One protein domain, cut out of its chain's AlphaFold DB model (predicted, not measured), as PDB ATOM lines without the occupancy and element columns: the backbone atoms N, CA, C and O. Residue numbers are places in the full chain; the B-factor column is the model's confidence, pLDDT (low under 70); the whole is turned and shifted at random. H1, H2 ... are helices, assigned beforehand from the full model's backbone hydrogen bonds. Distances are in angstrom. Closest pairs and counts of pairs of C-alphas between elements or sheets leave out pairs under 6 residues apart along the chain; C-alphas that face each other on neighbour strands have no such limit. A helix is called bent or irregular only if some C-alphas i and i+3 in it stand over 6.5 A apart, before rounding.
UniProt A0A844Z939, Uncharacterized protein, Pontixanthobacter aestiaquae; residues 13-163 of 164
ATOM      1  N   GLU A  13     177.409 112.285 105.558       95.81
ATOM      2  CA  GLU A  13     176.251 112.782 104.813       95.81
ATOM      3  C   GLU A  13     175.429 113.754 105.667       95.81
ATOM      4  O   GLU A  13     175.073 114.841 105.197       95.81
ATOM      5  N   ARG A  14     175.181 113.413 106.939       96.31
ATOM      6  CA  ARG A  14     174.531 114.324 107.892       96.31
ATOM      7  C   ARG A  14     175.340 115.590 108.124       96.31
ATOM      8  O   ARG A  14     174.765 116.676 108.106       96.31
ATOM      9  N   VAL A  15     176.656 115.476 108.296       96.62
ATOM     10  CA  VAL A  15     177.525 116.649 108.482       96.62
ATOM     11  C   VAL A  15     177.473 117.566 107.257       96.62
ATOM     12  O   VAL A  15     177.332 118.780 107.402       96.62
ATOM     13  N   ALA A  16     177.523 117.012 106.043       96.81
ATOM     14  CA  ALA A  16     177.416 117.793 104.813       96.81
ATOM     15  C   ALA A  16     176.046 118.486 104.683       96.81
ATOM     16  O   ALA A  16     175.978 119.675 104.363       96.81
ATOM     17  N   ALA A  17     174.955 117.773 104.983       97.44
ATOM     18  CA  ALA A  17     173.606 118.336 104.956       97.44
ATOM     19  C   ALA A  17     173.425 119.453 106.000       97.44
ATOM     20  O   ALA A  17     172.833 120.487 105.691       97.44
ATOM     21  N   ALA A  18     173.978 119.287 107.203       97.75
ATOM     22  CA  ALA A  18     173.920 120.308 108.243       97.75
ATOM     23  C   ALA A  18     174.740 121.550 107.883       97.75
ATOM     24  O   ALA A  18     174.251 122.663 108.055       97.75
ATOM     25  N   ASN A  19     175.938 121.387 107.314       97.12
ATOM     26  CA  ASN A  19     176.721 122.519 106.812       97.12
ATOM     27  C   ASN A  19     175.959 123.291 105.729       97.12
ATOM     28  O   ASN A  19     175.907 124.520 105.770       97.12
ATOM     29  N   SER A  20     175.311 122.578 104.802       96.50
ATOM     30  CA  SER A  20     174.453 123.201 103.794       96.50
ATOM     31  C   SER A  20     173.301 123.977 104.442       96.50
ATOM     32  O   SER A  20     173.130 125.160 104.163       96.50
ATOM     33  N   MET A  21     172.575 123.377 105.387       97.12
ATOM     34  CA  MET A  21     171.487 124.047 106.109       97.12
ATOM     35  C   MET A  21     171.953 125.308 106.843       97.12
ATOM     36  O   MET A  21     171.351 126.369 106.691       97.12
ATOM     37  N   VAL A  22     173.040 125.219 107.612       95.94
ATOM     38  CA  VAL A  22     173.566 126.347 108.391       95.94
ATOM     39  C   VAL A  22     174.160 127.426 107.480       95.94
ATOM     40  O   VAL A  22     174.115 128.604 107.827       95.94
ATOM     41  N   SER A  23     174.654 127.087 106.284       95.38
ATOM     42  CA  SER A  23     175.075 128.087 105.284       95.38
ATOM     43  C   SER A  23     173.931 128.997 104.830       95.38
ATOM     44  O   SER A  23     174.174 130.146 104.474       95.38
ATOM     45  N   GLN A  24     172.687 128.510 104.899       95.69
ATOM     46  CA  GLN A  24     171.499 129.298 104.581       95.69
ATOM     47  C   GLN A  24     171.045 130.168 105.757       95.69
ATOM     48  O   GLN A  24     170.148 130.981 105.589       95.69
ATOM     49  N   MET A  25     171.614 130.027 106.956       94.12
ATOM     50  CA  MET A  25     171.220 130.856 108.095       94.12
ATOM     51  C   MET A  25     171.905 132.232 108.031       94.12
ATOM     52  O   MET A  25     173.128 132.281 107.845       94.12
ATOM     53  N   PRO A  26     171.172 133.341 108.261       92.50
ATOM     54  CA  PRO A  26     171.725 134.697 108.282       92.50
ATOM     55  C   PRO A  26     172.425 134.976 109.623       92.50
ATOM     56  O   PRO A  26     172.044 135.873 110.375       92.50
ATOM     57  N   LEU A  27     173.403 134.133 109.977       90.00
ATOM     58  CA  LEU A  27     174.056 134.138 111.289       90.00
ATOM     59  C   LEU A  27     174.773 135.456 111.584       90.00
ATOM     60  O   LEU A  27     174.800 135.872 112.733       90.00
ATOM     61  N   ASP A  28     175.315 136.127 110.571       89.56
ATOM     62  CA  ASP A  28     175.959 137.431 110.719       89.56
ATOM     63  C   ASP A  28     174.964 138.499 111.193       89.56
ATOM     64  O   ASP A  28     175.237 139.224 112.149       89.56
ATOM     65  N   GLU A  29     173.786 138.567 110.573       88.81
ATOM     66  CA  GLU A  29     172.721 139.494 110.952       88.81
ATOM     67  C   GLU A  29     172.121 139.121 112.314       88.81
ATOM     68  O   GLU A  29     171.895 139.996 113.152       88.81
ATOM     69  N   ILE A  30     171.921 137.825 112.576       87.38
ATOM     70  CA  ILE A  30     171.473 137.332 113.885       87.38
ATOM     71  C   ILE A  30     172.477 137.730 114.973       87.38
ATOM     72  O   ILE A  30     172.082 138.247 116.014       87.38
ATOM     73  N   PHE A  31     173.775 137.566 114.721       85.88
ATOM     74  CA  PHE A  31     174.831 137.893 115.677       85.88
ATOM     75  C   PHE A  31     174.938 139.396 115.894       85.88
ATOM     76  O   PHE A  31     175.025 139.843 117.035       85.88
ATOM     77  N   ARG A  32     174.852 140.204 114.830       85.12
ATOM     78  CA  ARG A  32     174.803 141.667 114.960       85.12
ATOM     79  C   ARG A  32     173.635 142.124 115.826       85.12
ATOM     80  O   ARG A  32     173.812 143.071 116.589       85.12
ATOM     81  N   ARG A  33     172.471 141.472 115.727       81.62
ATOM     82  CA  ARG A  33     171.309 141.744 116.590       81.62
ATOM     83  C   ARG A  33     171.535 141.269 118.020       81.62
ATOM     84  O   ARG A  33     171.247 142.025 118.937       81.62
ATOM     85  N   ALA A  34     172.110 140.084 118.213       77.50
ATOM     86  CA  ALA A  34     172.425 139.557 119.540       77.50
ATOM     87  C   ALA A  34     173.382 140.482 120.316       77.50
ATOM     88  O   ALA A  34     173.164 140.751 121.491       77.50
ATOM     89  N   VAL A  35     174.380 141.066 119.641       76.25
ATOM     90  CA  VAL A  35     175.319 142.036 120.239       76.25
ATOM     91  C   VAL A  35     174.624 143.343 120.671       76.25
ATOM     92  O   VAL A  35     175.157 144.087 121.495       76.25
ATOM     93  N   GLN A  36     173.431 143.656 120.149       74.06
ATOM     94  CA  GLN A  36     172.669 144.820 120.619       74.06
ATOM     95  C   GLN A  36     172.130 144.624 122.039       74.06
ATOM     96  O   GLN A  36     171.894 145.624 122.723       74.06
ATOM     97  N   ASP A  37     171.981 143.378 122.501       73.06
ATOM     98  CA  ASP A  37     171.653 143.099 123.893       73.06
ATOM     99  C   ASP A  37     172.860 143.408 124.790       73.06
ATOM    100  O   ASP A  37     173.797 142.623 124.958       73.06
ATOM    101  N   GLN A  38     172.833 144.600 125.389       70.31
ATOM    102  CA  GLN A  38     173.875 145.061 126.303       70.31
ATOM    103  C   GLN A  38     174.028 144.165 127.536       70.31
ATOM    104  O   GLN A  38     175.094 144.188 128.152       70.31
ATOM    105  N   LYS A  39     172.999 143.398 127.918       81.94
ATOM    106  CA  LYS A  39     173.030 142.592 129.138       81.94
ATOM    107  C   LYS A  39     174.063 141.471 129.038       81.94
ATOM    108  O   LYS A  39     174.884 141.337 129.939       81.94
ATOM    109  N   ALA A  40     174.072 140.724 127.934       79.38
ATOM    110  CA  ALA A  40     174.980 139.591 127.764       79.38
ATOM    111  C   ALA A  40     176.452 140.031 127.690       79.38
ATOM    112  O   ALA A  40     177.299 139.464 128.378       79.38
ATOM    113  N   ILE A  41     176.762 141.088 126.923       86.00
ATOM    114  CA  ILE A  41     178.124 141.655 126.890       86.00
ATOM    115  C   ILE A  41     178.544 142.128 128.281       86.00
ATOM    116  O   ILE A  41     179.661 141.855 128.714       86.00
ATOM    117  N   ARG A  42     177.647 142.806 129.005       88.62
ATOM    118  CA  ARG A  42     177.932 143.284 130.358       88.62
ATOM    119  C   ARG A  42     178.258 142.138 131.309       88.62
ATOM    120  O   ARG A  42     179.248 142.233 132.019       88.62
ATOM    121  N   GLU A  43     177.475 141.062 131.303       87.50
ATOM    122  CA  GLU A  43     177.717 139.888 132.153       87.50
ATOM    123  C   GLU A  43     179.057 139.205 131.834       87.50
ATOM    124  O   GLU A  43     179.759 138.779 132.754       87.50
ATOM    125  N   ILE A  44     179.450 139.153 130.555       86.94
ATOM    126  CA  ILE A  44     180.764 138.648 130.126       86.94
ATOM    127  C   ILE A  44     181.889 139.545 130.664       86.94
ATOM    128  O   ILE A  44     182.828 139.041 131.280       86.94
ATOM    129  N   CYS A  45     181.785 140.864 130.478       90.06
ATOM    130  CA  CYS A  45     182.755 141.834 130.989       90.06
ATOM    131  C   CYS A  45     182.867 141.786 132.520       90.06
ATOM    132  O   CYS A  45     183.975 141.733 133.048       90.06
ATOM    133  N   ASP A  46     181.734 141.770 133.230       90.69
ATOM    134  CA  ASP A  46     181.669 141.714 134.695       90.69
ATOM    135  C   ASP A  46     182.332 140.431 135.215       90.69
ATOM    136  O   ASP A  46     183.164 140.478 136.122       90.69
ATOM    137  N   SER A  47     182.017 139.286 134.600       89.06
ATOM    138  CA  SER A  47     182.610 137.995 134.966       89.06
ATOM    139  C   SER A  47     184.120 137.971 134.734       89.06
ATOM    140  O   SER A  47     184.863 137.458 135.570       89.06
ATOM    141  N   TRP A  48     184.583 138.541 133.619       91.12
ATOM    142  CA  TRP A  48     186.006 138.612 133.295       91.12
ATOM    143  C   TRP A  48     186.774 139.525 134.257       91.12
ATOM    144  O   TRP A  48     187.836 139.143 134.744       91.12
ATOM    145  N   LEU A  49     186.220 140.693 134.597       91.06
ATOM    146  CA  LEU A  49     186.806 141.622 135.567       91.06
ATOM    147  C   LEU A  49     186.968 140.967 136.948       91.06
ATOM    148  O   LEU A  49     188.048 141.023 137.537       91.06
ATOM    149  N   VAL A  50     185.928 140.273 137.427       89.44
ATOM    150  CA  VAL A  50     185.973 139.515 138.690       89.44
ATOM    151  C   VAL A  50     187.041 138.420 138.644       89.44
ATOM    152  O   VAL A  50     187.822 138.292 139.586       89.44
ATOM    153  N   ALA A  51     187.103 137.649 137.554       87.81
ATOM    154  CA  ALA A  51     188.064 136.557 137.403       87.81
ATOM    155  C   ALA A  51     189.526 137.036 137.385       87.81
ATOM    156  O   ALA A  51     190.402 136.330 137.879       87.81
ATOM    157  N   ASN A  52     189.779 138.240 136.866       86.12
ATOM    158  CA  ASN A  52     191.117 138.826 136.759       86.12
ATOM    159  C   ASN A  52     191.451 139.794 137.907       86.12
ATOM    160  O   ASN A  52     192.421 140.545 137.822       86.12
ATOM    161  N   GLY A  53     190.646 139.820 138.978       80.00
ATOM    162  CA  GLY A  53     190.871 140.698 140.134       80.00
ATOM    163  C   GLY A  53     190.826 142.194 139.800       80.00
ATOM    164  O   GLY A  53     191.293 143.018 140.584       80.00
ATOM    165  N   SER A  54     190.270 142.548 138.642       75.31
ATOM    166  CA  SER A  54     190.165 143.916 138.155       75.31
ATOM    167  C   SER A  54     188.849 144.505 138.647       75.31
ATOM    168  O   SER A  54     187.786 144.255 138.086       75.31
ATOM    169  N   ALA A  55     188.895 145.282 139.725       67.00
ATOM    170  CA  ALA A  55     187.769 146.123 140.098       67.00
ATOM    171  C   ALA A  55     187.930 147.468 139.384       67.00
ATOM    172  O   ALA A  55     188.905 148.168 139.629       67.00
ATOM    173  N   LEU A  56     186.977 147.837 138.527       70.94
ATOM    174  CA  LEU A  56     186.853 149.205 138.024       70.94
ATOM    175  C   LEU A  56     185.994 150.009 139.011       70.94
ATOM    176  O   LEU A  56     184.766 149.905 138.960       70.94
ATOM    177  N   PRO A  57     186.584 150.800 139.930       66.00
ATOM    178  CA  PRO A  57     185.805 151.682 140.798       66.00
ATOM    179  C   PRO A  57     185.110 152.794 140.000       66.00
ATOM    180  O   PRO A  57     184.054 153.278 140.414       66.00
ATOM    181  N   ASP A  58     185.663 153.177 138.843       83.00
ATOM    182  CA  ASP A  58     185.055 154.154 137.947       83.00
ATOM    183  C   ASP A  58     183.964 153.520 137.065       83.00
ATOM    184  O   ASP A  58     184.212 152.694 136.180       83.00
ATOM    185  N   ARG A  59     182.724 153.974 137.279       85.44
ATOM    186  CA  ARG A  59     181.550 153.566 136.494       85.44
ATOM    187  C   ARG A  59     181.643 153.982 135.023       85.44
ATOM    188  O   ARG A  59     181.047 153.305 134.185       85.44
ATOM    189  N   ASN A  60     182.343 155.070 134.699       87.50
ATOM    190  CA  ASN A  60     182.518 155.520 133.319       87.50
ATOM    191  C   ASN A  60     183.487 154.611 132.563       87.50
ATOM    192  O   ASN A  60     183.132 154.152 131.478       87.50
ATOM    193  N   ALA A  61     184.639 154.283 133.158       89.56
ATOM    194  CA  ALA A  61     185.572 153.301 132.604       89.56
ATOM    195  C   ALA A  61     184.886 151.943 132.385       89.56
ATOM    196  O   ALA A  61     184.963 151.379 131.295       89.56
ATOM    197  N   HIS A  62     184.105 151.469 133.363       91.44
ATOM    198  CA  HIS A  62     183.328 150.230 133.224       91.44
ATOM    199  C   HIS A  62     182.343 150.278 132.052       91.44
ATOM    200  O   HIS A  62     182.312 149.379 131.210       91.44
ATOM    201  N   ARG A  63     181.563 151.358 131.950       91.44
ATOM    202  CA  ARG A  63     180.605 151.532 130.855       91.44
ATOM    203  C   ARG A  63     181.299 151.598 129.495       91.44
ATOM    204  O   ARG A  63     180.798 151.003 128.542       91.44
ATOM    205  N   LEU A  64     182.416 152.315 129.390       92.81
ATOM    206  CA  LEU A  64     183.195 152.422 128.157       92.81
ATOM    207  C   LEU A  64     183.811 151.081 127.762       92.81
ATOM    208  O   LEU A  64     183.779 150.741 126.583       92.81
ATOM    209  N   PHE A  65     184.285 150.297 128.727       93.44
ATOM    210  CA  PHE A  65     184.796 148.951 128.490       93.44
ATOM    211  C   PHE A  65     183.716 148.039 127.893       93.44
ATOM    212  O   PHE A  65     183.916 147.463 126.824       93.44
ATOM    213  N   VAL A  66     182.528 147.993 128.506       92.31
ATOM    214  CA  VAL A  66     181.377 147.223 127.992       92.31
ATOM    215  C   VAL A  66     180.995 147.666 126.573       92.31
ATOM    216  O   VAL A  66     180.722 146.828 125.713       92.31
ATOM    217  N   LEU A  67     180.985 148.976 126.302       92.31
ATOM    218  CA  LEU A  67     180.682 149.508 124.967       92.31
ATOM    219  C   LEU A  67     181.743 149.122 123.935       92.31
ATOM    220  O   LEU A  67     181.382 148.698 122.842       92.31
ATOM    221  N   LYS A  68     183.027 149.213 124.290       93.69
ATOM    222  CA  LYS A  68     184.140 148.814 123.423       93.69
ATOM    223  C   LYS A  68     184.069 147.333 123.071       93.69
ATOM    224  O   LYS A  68     184.089 147.001 121.893       93.69
ATOM    225  N   VAL A  69     183.887 146.455 124.060       92.88
ATOM    226  CA  VAL A  69     183.727 145.008 123.827       92.88
ATOM    227  C   VAL A  69     182.535 144.727 122.916       92.88
ATOM    228  O   VAL A  69     182.651 143.941 121.974       92.88
ATOM    229  N   ARG A  70     181.399 145.392 123.152       91.31
ATOM    230  CA  ARG A  70     180.215 145.273 122.297       91.31
ATOM    231  C   ARG A  70     180.518 145.693 120.861       91.31
ATOM    232  O   ARG A  70     180.163 144.976 119.930       91.31
ATOM    233  N   ASP A  71     181.136 146.850 120.670       91.50
ATOM    234  CA  ASP A  71     181.378 147.400 119.339       91.50
ATOM    235  C   ASP A  71     182.393 146.534 118.576       91.50
ATOM    236  O   ASP A  71     182.123 146.159 117.436       91.50
ATOM    237  N   THR A  72     183.455 146.056 119.237       92.50
ATOM    238  CA  THR A  72     184.378 145.067 118.659       92.50
ATOM    239  C   THR A  72     183.661 143.761 118.300       92.50
ATOM    240  O   THR A  72     183.843 143.245 117.201       92.50
ATOM    241  N   ALA A  73     182.798 143.227 119.172       89.69
ATOM    242  CA  ALA A  73     182.027 142.016 118.874       89.69
ATOM    243  C   ALA A  73     181.056 142.211 117.694       89.69
ATOM    244  O   ALA A  73     180.816 141.279 116.925       89.69
ATOM    245  N   ARG A  74     180.505 143.420 117.528       88.94
ATOM    246  CA  ARG A  74     179.626 143.773 116.405       88.94
ATOM    247  C   ARG A  74     180.398 143.863 115.092       88.94
ATOM    248  O   ARG A  74     179.911 143.364 114.079       88.94
ATOM    249  N   GLU A  75     181.560 144.509 115.103       89.38
ATOM    250  CA  GLU A  75     182.446 144.632 113.939       89.38
ATOM    251  C   GLU A  75     182.944 143.260 113.476       89.38
ATOM    252  O   GLU A  75     182.981 142.971 112.281       89.38
ATOM    253  N   GLU A  76     183.223 142.375 114.428       89.06
ATOM    254  CA  GLU A  76     183.704 141.018 114.184       89.06
ATOM    255  C   GLU A  76     182.565 140.012 113.928       89.06
ATOM    256  O   GLU A  76     182.836 138.849 113.650       89.06
ATOM    257  N   ALA A  77     181.288 140.416 113.983       86.62
ATOM    258  CA  ALA A  77     180.141 139.498 113.994       86.62
ATOM    259  C   ALA A  77     180.120 138.502 112.822       86.62
ATOM    260  O   ALA A  77     179.819 137.327 113.025       86.62
ATOM    261  N   SER A  78     180.470 138.943 111.609       86.56
ATOM    262  CA  SER A  78     180.556 138.059 110.439       86.56
ATOM    263  C   SER A  78     181.659 137.008 110.605       86.56
ATOM    264  O   SER A  78     181.428 135.830 110.350       86.56
ATOM    265  N   ARG A  79     182.829 137.408 111.117       90.25
ATOM    266  CA  ARG A  79     183.935 136.487 111.397       90.25
ATOM    267  C   ARG A  79     183.591 135.526 112.534       90.25
ATOM    268  O   ARG A  79     183.862 134.335 112.425       90.25
ATOM    269  N   LEU A  80     182.959 136.025 113.600       89.00
ATOM    270  CA  LEU A  80     182.477 135.203 114.713       89.00
ATOM    271  C   LEU A  80     181.486 134.147 114.224       89.00
ATOM    272  O   LEU A  80     181.604 132.992 114.620       89.00
ATOM    273  N   ALA A  81     180.553 134.527 113.345       89.81
ATOM    274  CA  ALA A  81     179.591 133.611 112.741       89.81
ATOM    275  C   ALA A  81     180.283 132.500 111.939       89.81
ATOM    276  O   ALA A  81     179.873 131.345 112.032       89.81
ATOM    277  N   ASP A  82     181.348 132.818 111.200       90.75
ATOM    278  CA  ASP A  82     182.102 131.822 110.433       90.75
ATOM    279  C   ASP A  82     182.885 130.853 111.327       90.75
ATOM    280  O   ASP A  82     182.898 129.653 111.050       90.75
ATOM    281  N   VAL A  83     183.466 131.335 112.433       89.88
ATOM    282  CA  VAL A  83     184.188 130.495 113.409       89.88
ATOM    283  C   VAL A  83     183.273 129.445 114.040       89.88
ATOM    284  O   VAL A  83     183.678 128.297 114.209       89.88
ATOM    285  N   ILE A  84     182.039 129.816 114.378       90.94
ATOM    286  CA  ILE A  84     181.093 128.929 115.077       90.94
ATOM    287  C   ILE A  84     180.143 128.177 114.147       90.94
ATOM    288  O   ILE A  84     179.441 127.269 114.593       90.94
ATOM    289  N   ARG A  85     180.123 128.504 112.850       93.00
ATOM    290  CA  ARG A  85     179.285 127.815 111.860       93.00
ATOM    291  C   ARG A  85     179.463 126.290 111.887       93.00
ATOM    292  O   ARG A  85     178.442 125.596 111.880       93.00
ATOM    293  N   PRO A  86     180.696 125.745 111.959       93.06
ATOM    294  CA  PRO A  86     180.902 124.301 112.038       93.06
ATOM    295  C   PRO A  86     180.333 123.693 113.323       93.06
ATOM    296  O   PRO A  86     179.761 122.606 113.272       93.06
ATOM    297  N   ASP A  87     180.429 124.402 114.452       93.25
ATOM    298  CA  ASP A  87     179.912 123.940 115.745       93.25
ATOM    299  C   ASP A  87     178.370 123.882 115.736       93.25
ATOM    300  O   ASP A  87     177.779 122.894 116.184       93.25
ATOM    301  N   ILE A  88     177.709 124.882 115.136       93.62
ATOM    302  CA  ILE A  88     176.253 124.870 114.911       93.62
ATOM    303  C   ILE A  88     175.859 123.724 113.970       93.62
ATOM    304  O   ILE A  88     174.908 122.988 114.245       93.62
ATOM    305  N   ALA A  89     176.576 123.544 112.857       95.31
ATOM    306  CA  ALA A  89     176.293 122.466 111.911       95.31
ATOM    307  C   ALA A  89     176.425 121.093 112.578       95.31
ATOM    308  O   ALA A  89     175.552 120.237 112.425       95.31
ATOM    309  N   LEU A  90     177.474 120.895 113.375       94.62
ATOM    310  CA  LEU A  90     177.676 119.661 114.118       94.62
ATOM    311  C   LEU A  90     176.542 119.420 115.126       94.62
ATOM    312  O   LEU A  90     176.018 118.308 115.189       94.62
ATOM    313  N   HIS A  91     176.109 120.456 115.851       93.62
ATOM    314  CA  HIS A  91     174.971 120.375 116.771       93.62
ATOM    315  C   HIS A  91     173.702 119.858 116.079       93.62
ATOM    316  O   HIS A  91     173.069 118.919 116.567       93.62
ATOM    317  N   PHE A  92     173.367 120.392 114.901       94.56
ATOM    318  CA  PHE A  92     172.217 119.918 114.130       94.56
ATOM    319  C   PHE A  92     172.419 118.522 113.529       94.56
ATOM    320  O   PHE A  92     171.468 117.741 113.495       94.56
ATOM    321  N   ALA A  93     173.633 118.165 113.105       96.19
ATOM    322  CA  ALA A  93     173.940 116.830 112.581       96.19
ATOM    323  C   ALA A  93     173.756 115.715 113.632       96.19
ATOM    324  O   ALA A  93     173.437 114.573 113.284       96.19
ATOM    325  N   TYR A  94     173.921 116.037 114.919       94.50
ATOM    326  CA  TYR A  94     173.612 115.121 116.020       94.50
ATOM    327  C   TYR A  94     172.107 114.951 116.273       94.50
ATOM    328  O   TYR A  94     171.699 113.903 116.768       94.50
ATOM    329  N   GLN A  95     171.288 115.953 115.948       93.25
ATOM    330  CA  GLN A  95     169.861 115.976 116.295       93.25
ATOM    331  C   GLN A  95     168.940 115.566 115.148       93.25
ATOM    332  O   GLN A  95     167.856 115.035 115.383       93.25
ATOM    333  N   LEU A  96     169.351 115.830 113.910       95.06
ATOM    334  CA  LEU A  96     168.521 115.666 112.726       95.06
ATOM    335  C   LEU A  96     169.150 114.672 111.746       95.06
ATOM    336  O   LEU A  96     170.366 114.514 111.655       95.06
ATOM    337  N   ASN A  97     168.292 114.001 110.982       95.81
ATOM    338  CA  ASN A  97     168.718 113.155 109.873       95.81
ATOM    339  C   ASN A  97     168.983 113.994 108.604       95.81
ATOM    340  O   ASN A  97     168.549 115.143 108.496       95.81
ATOM    341  N   ALA A  98     169.700 113.421 107.632       96.31
ATOM    342  CA  ALA A  98     170.072 114.132 106.407       96.31
ATOM    343  C   ALA A  98     168.865 114.638 105.581       96.31
ATOM    344  O   ALA A  98     168.934 115.776 105.112       96.31
ATOM    345  N   PRO A  99     167.755 113.883 105.417       97.62
ATOM    346  CA  PRO A  99     166.548 114.395 104.763       97.62
ATOM    347  C   PRO A  99     165.986 115.669 105.410       97.62
ATOM    348  O   PRO A  99     165.845 116.678 104.721       97.62
ATOM    349  N   ASN A 100     165.774 115.673 106.731       97.75
ATOM    350  CA  ASN A 100     165.229 116.831 107.449       97.75
ATOM    351  C   ASN A 100     166.156 118.053 107.341       97.75
ATOM    352  O   ASN A 100     165.696 119.181 107.183       97.75
ATOM    353  N   LEU A 101     167.476 117.839 107.399       97.88
ATOM    354  CA  LEU A 101     168.464 118.908 107.223       97.88
ATOM    355  C   LEU A 101     168.367 119.549 105.830       97.88
ATOM    356  O   LEU A 101     168.424 120.772 105.712       97.88
ATOM    357  N   ARG A 102     168.178 118.745 104.776       97.88
ATOM    358  CA  ARG A 102     168.009 119.241 103.398       97.88
ATOM    359  C   ARG A 102     166.696 119.993 103.214       97.88
ATOM    360  O   ARG A 102     166.687 121.040 102.575       97.88
ATOM    361  N   GLU A 103     165.603 119.482 103.773       97.50
ATOM    362  CA  GLU A 103     164.302 120.160 103.732       97.50
ATOM    363  C   GLU A 103     164.368 121.528 104.419       97.50
ATOM    364  O   GLU A 103     163.951 122.533 103.838       97.50
ATOM    365  N   ASN A 104     164.988 121.591 105.600       97.12
ATOM    366  CA  ASN A 104     165.233 122.849 106.299       97.12
ATOM    367  C   ASN A 104     166.136 123.788 105.489       97.12
ATOM    368  O   ASN A 104     165.819 124.967 105.373       97.12
ATOM    369  N   ALA A 105     167.214 123.288 104.872       97.06
ATOM    370  CA  ALA A 105     168.082 124.097 104.012       97.06
ATOM    371  C   ALA A 105     167.300 124.737 102.852       97.06
ATOM    372  O   ALA A 105     167.418 125.939 102.603       97.06
ATOM    373  N   ASN A 106     166.447 123.952 102.188       97.44
ATOM    374  CA  ASN A 106     165.595 124.436 101.107       97.44
ATOM    375  C   ASN A 106     164.642 125.528 101.603       97.44
ATOM    376  O   ASN A 106     164.560 126.587 100.982       97.44
ATOM    377  N   PHE A 107     163.969 125.320 102.738       97.31
ATOM    378  CA  PHE A 107     163.091 126.336 103.315       97.31
ATOM    379  C   PHE A 107     163.857 127.608 103.701       97.31
ATOM    380  O   PHE A 107     163.438 128.709 103.333       97.31
ATOM    381  N   PHE A 108     164.998 127.473 104.379       96.19
ATOM    382  CA  PHE A 108     165.828 128.592 104.826       96.19
ATOM    383  C   PHE A 108     166.372 129.419 103.662       96.19
ATOM    384  O   PHE A 108     166.474 130.632 103.795       96.19
ATOM    385  N   SER A 109     166.613 128.825 102.491       95.81
ATOM    386  CA  SER A 109     167.011 129.572 101.286       95.81
ATOM    387  C   SER A 109     165.917 130.509 100.732       95.81
ATOM    388  O   SER A 109     166.199 131.409  99.939       95.81
ATOM    389  N   THR A 110     164.656 130.343 101.149       97.50
ATOM    390  CA  THR A 110     163.540 131.196 100.708       97.50
ATOM    391  C   THR A 110     163.455 132.497 101.513       97.50
ATOM    392  O   THR A 110     163.844 132.557 102.677       97.50
ATOM    393  N   LYS A 111     162.834 133.545 100.948       95.38
ATOM    394  CA  LYS A 111     162.576 134.807 101.680       95.38
ATOM    395  C   LYS A 111     161.764 134.604 102.967       95.38
ATOM    396  O   LYS A 111     162.017 135.275 103.968       95.38
ATOM    397  N   ALA A 112     160.789 133.693 102.933       95.88
ATOM    398  CA  ALA A 112     159.974 133.358 104.096       95.88
ATOM    399  C   ALA A 112     160.821 132.676 105.181       95.88
ATOM    400  O   ALA A 112     160.751 133.076 106.340       95.88
ATOM    401  N   GLY A 113     161.677 131.726 104.792       95.62
ATOM    402  CA  GLY A 113     162.616 131.062 105.695       95.62
ATOM    403  C   GLY A 113     163.615 132.026 106.326       95.62
ATOM    404  O   GLY A 113     163.770 132.022 107.542       95.62
ATOM    405  N   GLN A 114     164.215 132.926 105.543       94.25
ATOM    406  CA  GLN A 114     165.109 133.970 106.066       94.25
ATOM    407  C   GLN A 114     164.422 134.859 107.109       94.25
ATOM    408  O   GLN A 114     164.961 135.106 108.186       94.25
ATOM    409  N   SER A 115     163.200 135.308 106.813       92.00
ATOM    410  CA  SER A 115     162.424 136.151 107.732       92.00
ATOM    411  C   SER A 115     162.060 135.397 109.013       92.00
ATOM    412  O   SER A 115     162.169 135.949 110.107       92.00
ATOM    413  N   TYR A 116     161.678 134.124 108.883       92.19
ATOM    414  CA  TYR A 116     161.415 133.235 110.012       92.19
ATOM    415  C   TYR A 116     162.653 133.064 110.900       92.19
ATOM    416  O   TYR A 116     162.555 133.219 112.118       92.19
ATOM    417  N   LEU A 117     163.825 132.802 110.312       92.06
ATOM    418  CA  LEU A 117     165.077 132.638 111.054       92.06
ATOM    419  C   LEU A 117     165.456 133.907 111.816       92.06
ATOM    420  O   LEU A 117     165.784 133.832 112.993       92.06
ATOM    421  N   LEU A 118     165.349 135.081 111.192       89.38
ATOM    422  CA  LEU A 118     165.627 136.353 111.868       89.38
ATOM    423  C   LEU A 118     164.688 136.622 113.051       89.38
ATOM    424  O   LEU A 118     165.105 137.250 114.023       89.38
ATOM    425  N   ALA A 119     163.433 136.172 112.970       86.56
ATOM    426  CA  ALA A 119     162.451 136.336 114.040       86.56
ATOM    427  C   ALA A 119     162.642 135.330 115.188       86.56
ATOM    428  O   ALA A 119     162.362 135.657 116.339       86.56
ATOM    429  N   THR A 120     163.104 134.115 114.882       85.94
ATOM    430  CA  THR A 120     163.193 133.011 115.851       85.94
ATOM    431  C   THR A 120     164.580 132.867 116.462       85.94
ATOM    432  O   THR A 120     164.700 132.768 117.678       85.94
ATOM    433  N   LEU A 121     165.632 132.928 115.646       81.56
ATOM    434  CA  LEU A 121     167.005 132.711 116.098       81.56
ATOM    435  C   LEU A 121     167.609 133.914 116.822       81.56
ATOM    436  O   LEU A 121     168.556 133.743 117.581       81.56
ATOM    437  N   GLY A 122     167.057 135.118 116.635       70.56
ATOM    438  CA  GLY A 122     167.522 136.319 117.336       70.56
ATOM    439  C   GLY A 122     167.427 136.223 118.864       70.56
ATOM    440  O   GLY A 122     168.212 136.863 119.552       70.56
ATOM    441  N   ASN A 123     166.509 135.399 119.379       70.81
ATOM    442  CA  ASN A 123     166.305 135.163 120.813       70.81
ATOM    443  C   ASN A 123     166.545 133.695 121.207       70.81
ATOM    444  O   ASN A 123     166.150 133.274 122.294       70.81
ATOM    445  N   ASP A 124     167.127 132.893 120.314       83.38
ATOM    446  CA  ASP A 124     167.357 131.477 120.572       83.38
ATOM    447  C   ASP A 124     168.545 131.285 121.528       83.38
ATOM    448  O   ASP A 124     169.649 131.791 121.303       83.38
ATOM    449  N   THR A 125     168.322 130.537 122.610       79.81
ATOM    450  CA  THR A 125     169.319 130.313 123.666       79.81
ATOM    451  C   THR A 125     170.556 129.564 123.168       79.81
ATOM    452  O   THR A 125     171.661 129.825 123.645       79.81
ATOM    453  N   ILE A 126     170.405 128.635 122.220       82.88
ATOM    454  CA  ILE A 126     171.527 127.867 121.664       82.88
ATOM    455  C   ILE A 126     172.410 128.801 120.839       82.88
ATOM    456  O   ILE A 126     173.632 128.803 120.995       82.88
ATOM    457  N   ILE A 127     171.794 129.644 120.011       82.94
ATOM    458  CA  ILE A 127     172.503 130.653 119.221       82.94
ATOM    459  C   ILE A 127     173.217 131.663 120.128       82.94
ATOM    460  O   ILE A 127     174.402 131.935 119.919       82.94
ATOM    461  N   ALA A 128     172.548 132.146 121.178       80.44
ATOM    462  CA  ALA A 128     173.161 133.016 122.182       80.44
ATOM    463  C   ALA A 128     174.364 132.344 122.870       80.44
ATOM    464  O   ALA A 128     175.389 132.986 123.109       80.44
ATOM    465  N   HIS A 129     174.285 131.035 123.132       83.75
ATOM    466  CA  HIS A 129     175.392 130.282 123.711       83.75
ATOM    467  C   HIS A 129     176.593 130.189 122.757       83.75
ATOM    468  O   HIS A 129     177.708 130.522 123.162       83.75
ATOM    469  N   PHE A 130     176.389 129.822 121.486       85.75
ATOM    470  CA  PHE A 130     177.477 129.795 120.498       85.75
ATOM    471  C   PHE A 130     178.113 131.167 120.293       85.75
ATOM    472  O   PHE A 130     179.337 131.279 120.225       85.75
ATOM    473  N   TRP A 131     177.297 132.217 120.264       83.25
ATOM    474  CA  TRP A 131     177.788 133.585 120.211       83.25
ATOM    475  C   TRP A 131     178.659 133.931 121.429       83.25
ATOM    476  O   TRP A 131     179.755 134.461 121.259       83.25
ATOM    477  N   SER A 132     178.244 133.561 122.647       81.81
ATOM    478  CA  SER A 132     179.038 133.807 123.863       81.81
ATOM    479  C   SER A 132     180.391 133.086 123.832       81.81
ATOM    480  O   SER A 132     181.407 133.661 124.223       81.81
ATOM    481  N   ILE A 133     180.434 131.861 123.291       84.06
ATOM    482  CA  ILE A 133     181.676 131.110 123.066       84.06
ATOM    483  C   ILE A 133     182.559 131.833 122.047       84.06
ATOM    484  O   ILE A 133     183.769 131.922 122.258       84.06
ATOM    485  N   ALA A 134     181.975 132.359 120.966       86.44
ATOM    486  CA  ALA A 134     182.704 133.118 119.956       86.44
ATOM    487  C   ALA A 134     183.334 134.373 120.571       86.44
ATOM    488  O   ALA A 134     184.540 134.564 120.458       86.44
ATOM    489  N   VAL A 135     182.553 135.177 121.302       85.69
ATOM    490  CA  VAL A 135     183.051 136.370 122.008       85.69
ATOM    491  C   VAL A 135     184.187 136.002 122.958       85.69
ATOM    492  O   VAL A 135     185.232 136.648 122.947       85.69
ATOM    493  N   LYS A 136     184.020 134.920 123.721       84.62
ATOM    494  CA  LYS A 136     185.049 134.418 124.627       84.62
ATOM    495  C   LYS A 136     186.343 134.040 123.895       84.62
ATOM    496  O   LYS A 136     187.423 134.440 124.294       84.62
ATOM    497  N   ARG A 137     186.267 133.261 122.818       86.00
ATOM    498  CA  ARG A 137     187.470 132.788 122.107       86.00
ATOM    499  C   ARG A 137     188.189 133.907 121.360       86.00
ATOM    500  O   ARG A 137     189.410 133.910 121.285       86.00
ATOM    501  N   GLU A 138     187.420 134.831 120.800       90.62
ATOM    502  CA  GLU A 138     187.894 135.720 119.745       90.62
ATOM    503  C   GLU A 138     188.043 137.178 120.175       90.62
ATOM    504  O   GLU A 138     188.837 137.917 119.591       90.62
ATOM    505  N   ILE A 139     187.267 137.609 121.171       91.00
ATOM    506  CA  ILE A 139     187.255 138.994 121.653       91.00
ATOM    507  C   ILE A 139     187.906 139.090 123.034       91.00
ATOM    508  O   ILE A 139     188.617 140.063 123.268       91.00
ATOM    509  N   GLU A 140     187.752 138.087 123.912       91.06
ATOM    510  CA  GLU A 140     188.422 138.054 125.230       91.06
ATOM    511  C   GLU A 140     189.934 138.326 125.160       91.06
ATOM    512  O   GLU A 140     190.410 139.115 125.975       91.06
ATOM    513  N   PRO A 141     190.702 137.809 124.173       93.12
ATOM    514  CA  PRO A 141     192.129 138.129 124.059       93.12
ATOM    515  C   PRO A 141     192.435 139.627 123.894       93.12
ATOM    516  O   PRO A 141     193.569 140.047 124.099       93.12
ATOM    517  N   LYS A 142     191.441 140.438 123.511       94.31
ATOM    518  CA  LYS A 142     191.547 141.895 123.366       94.31
ATOM    519  C   LYS A 142     191.075 142.649 124.618       94.31
ATOM    520  O   LYS A 142     191.194 143.868 124.654       94.31
ATOM    521  N   PHE A 143     190.521 141.982 125.636       93.81
ATOM    522  CA  PHE A 143     189.864 142.657 126.764       93.81
ATOM    523  C   PHE A 143     190.810 143.547 127.571       93.81
ATOM    524  O   PHE A 143     190.415 144.658 127.904       93.81
ATOM    525  N   GLU A 144     192.050 143.122 127.829       93.56
ATOM    526  CA  GLU A 144     193.040 143.959 128.528       93.56
ATOM    527  C   GLU A 144     193.314 145.267 127.773       93.56
ATOM    528  O   GLU A 144     193.317 146.344 128.366       93.56
ATOM    529  N   GLN A 145     193.467 145.191 126.446       95.19
ATOM    530  CA  GLN A 145     193.637 146.371 125.600       95.19
ATOM    531  C   GLN A 145     192.389 147.266 125.640       95.19
ATOM    532  O   GLN A 145     192.492 148.471 125.863       95.19
ATOM    533  N   LEU A 146     191.201 146.686 125.443       95.19
ATOM    534  CA  LEU A 146     189.939 147.435 125.431       95.19
ATOM    535  C   LEU A 146     189.645 148.091 126.787       95.19
ATOM    536  O   LEU A 146     189.025 149.154 126.827       95.19
ATOM    537  N   LEU A 147     190.087 147.468 127.882       94.38
ATOM    538  CA  LEU A 147     190.016 148.008 129.233       94.38
ATOM    539  C   LEU A 147     190.935 149.223 129.391       94.38
ATOM    540  O   LEU A 147     190.457 150.280 129.796       94.38
ATOM    541  N   ALA A 148     192.205 149.110 129.000       92.50
ATOM    542  CA  ALA A 148     193.153 150.223 129.068       92.50
ATOM    543  C   ALA A 148     192.671 151.438 128.249       92.50
ATOM    544  O   ALA A 148     192.681 152.571 128.729       92.50
ATOM    545  N   GLU A 149     192.152 151.205 127.039       94.50
ATOM    546  CA  GLU A 149     191.554 152.267 126.219       94.50
ATOM    547  C   GLU A 149     190.292 152.873 126.864       94.50
ATOM    548  O   GLU A 149     189.966 154.041 126.640       94.50
ATOM    549  N   ALA A 150     189.521 152.083 127.616       93.38
ATOM    550  CA  ALA A 150     188.348 152.577 128.330       93.38
ATOM    551  C   ALA A 150     188.738 153.479 129.506       93.38
ATOM    552  O   ALA A 150     188.095 154.509 129.715       93.38
ATOM    553  N   GLU A 151     189.788 153.114 130.241       92.62
ATOM    554  CA  GLU A 151     190.348 153.905 131.338       92.62
ATOM    555  C   GLU A 151     190.938 155.228 130.831       92.62
ATOM    556  O   GLU A 151     190.629 156.284 131.383       92.62
ATOM    557  N   GLU A 152     191.698 155.200 129.731       92.69
ATOM    558  CA  GLU A 152     192.227 156.412 129.090       92.69
ATOM    559  C   GLU A 152     191.097 157.358 128.654       92.69
ATOM    560  O   GLU A 152     191.119 158.556 128.947       92.69
ATOM    561  N   ASN A 153     190.059 156.822 128.009       92.25
ATOM    562  CA  ASN A 153     188.914 157.620 127.580       92.25
ATOM    563  C   ASN A 153     188.118 158.195 128.761       92.25
ATOM    564  O   ASN A 153     187.656 159.337 128.692       92.25
ATOM    565  N   ALA A 154     187.945 157.431 129.842       90.44
ATOM    566  CA  ALA A 154     187.276 157.912 131.049       90.44
ATOM    567  C   ALA A 154     188.059 159.061 131.702       90.44
ATOM    568  O   ALA A 154     187.476 160.075 132.097       90.44
ATOM    569  N   GLU A 155     189.385 158.940 131.732       91.69
ATOM    570  CA  GLU A 155     190.290 159.968 132.232       91.69
ATOM    571  C   GLU A 155     190.234 161.255 131.394       91.69
ATOM    572  O   GLU A 155     190.162 162.356 131.947       91.69
ATOM    573  N   LEU A 156     190.206 161.141 130.064       89.38
ATOM    574  CA  LEU A 156     190.045 162.290 129.167       89.38
ATOM    575  C   LEU A 156     188.721 163.023 129.416       89.38
ATOM    576  O   LEU A 156     188.711 164.249 129.537       89.38
ATOM    577  N   LEU A 157     187.616 162.282 129.545       86.19
ATOM    578  CA  LEU A 157     186.304 162.861 129.850       86.19
ATOM    579  C   LEU A 157     186.302 163.595 131.194       86.19
ATOM    580  O   LEU A 157     185.709 164.668 131.309       86.19
ATOM    581  N   ARG A 158     186.991 163.052 132.203       87.56
ATOM    582  CA  ARG A 158     187.122 163.687 133.516       87.56
ATOM    583  C   ARG A 158     187.854 165.028 133.426       87.56
ATOM    584  O   ARG A 158     187.336 166.025 133.919       87.56
ATOM    585  N   ARG A 159     188.990 165.081 132.724       89.44
ATOM    586  CA  ARG A 159     189.772 166.320 132.536       89.44
ATOM    587  C   ARG A 159     188.996 167.410 131.799       89.44
ATOM    588  O   ARG A 159     189.102 168.580 132.155       89.44
ATOM    589  N   VAL A 160     188.214 167.033 130.786       87.12
ATOM    590  CA  VAL A 160     187.359 167.977 130.044       87.12
ATOM    591  C   VAL A 160     186.280 168.568 130.953       87.12
ATOM    592  O   VAL A 160     186.033 169.768 130.900       87.12
ATOM    593  N   ASN A 161     185.673 167.758 131.821       81.75
ATOM    594  CA  ASN A 161     184.644 168.234 132.747       81.75
ATOM    595  C   ASN A 161     185.205 169.098 133.890       81.75
ATOM    596  O   ASN A 161     184.481 169.922 134.430       81.75
ATOM    597  N   GLU A 162     186.473 168.921 134.266       82.81
ATOM    598  CA  GLU A 162     187.155 169.745 135.279       82.81
ATOM    599  C   GLU A 162     187.609 171.116 134.734       82.81
ATOM    600  O   GLU A 162     187.946 172.007 135.512       82.81
ATOM    601  N   THR A 163     187.641 171.293 133.407       79.25
ATOM    602  CA  THR A 163     188.053 172.541 132.733       79.25
ATOM    603  C   THR A 163     186.883 173.413 132.257       79.25
ATOM    604  O   THR A 163     187.126 174.471 131.671       79.25
TER     605      THR A 163
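What this domain is: This is residues 13 to 163 of the 164 residues of an uncharacterized protein of Pontixanthobacter aestiaquae (UniProt A0A844Z939). The model is a long, loosely built rod of helices that mostly cross where they touch; at one end H1 and H6 run side by side with residues 85 to 93 of the kinked H5 packed on H1, and at the other end H4 crosses the long H9, with H3 packed on residues 65 to 70 of H4. Between these ends, H2 and H8 pack on the earlier part of H5, and the last residues of H7 pack on H2. The printed part has 151 residues with nine named helices, H1 to H9 in chain order, and no named strand; the class is all helix. The whole is loose, with a radius of gyration of the C-alphas of 18.8 A, and spans 66 by 29 by 20 A.

How they stand to each other: H1, residues 13 to 23, touches the hub, H5, residues 77 to 95, opposite ways at 35.5 degrees, only just a steep tilt; the closest C-alphas are those of Ala 18 and Ala 89, 4.9 A apart. H1 also touches H6, residues 98 to 108, the same way at a shallow tilt of 12 degrees, closest at C-alphas 21 and 105, 4.0 A. H2, residues 27 to 34, touches residues 77 to 81 of H5, about perpendicular at 74 degrees, closest at C-alphas 28 and 78, 4.6 A. H2 touches residues 118 to 123 of H7, residues 111 to 123, at a steep tilt of 41 degrees, closest at C-alphas 30 and 122, 5.3 A. H6 and H7 only just touch, and only at the corner, with 3 pairs of C-alphas within 8 A. H3, residues 38 to 51, touches H4, residues 59 to 75, at a steep tilt of 64 degrees, closest at C-alphas 42 and 66, 5.7 A. H4 touches H9, residues 140 to 162, opposite ways at a steep tilt of 47 degrees, closest at C-alphas 61 and 151, 5.0 A. H8, residues 125 to 138, touches H5 at a steep tilt of 48 degrees, closest at C-alphas 80 and 134, 5.6 A. Every O i to N i+4 pair is within hydrogen-bond range in H1, H2, H3, H4, H6 and H8, against 12 of 15 in H5, 7 of 9 in H7 and 17 of 19 in H9.

Where its parts are: H1 begins at C-alpha 13 (176.251, 112.782, 104.813). H4 measures 24.3 A and H5 25.8 A; H5 is irregular, C-alphas 83 and 86 being 7.1 A apart, with a kink of 44 degrees near residue 84. H9, 33.3 A, is irregular too, C-alphas 141 and 144 being 7.4 A apart, and ends at C-alpha 162 (187.155, 169.745, 135.279).

The domain as a whole: The C-alphas of Pro 99 and Thr 163 are the two farthest apart, at 68.0 A. The printed part has no cut and no long link. The mean pLDDT of the printed part is 89.4; residues 55 and 57 are under 70.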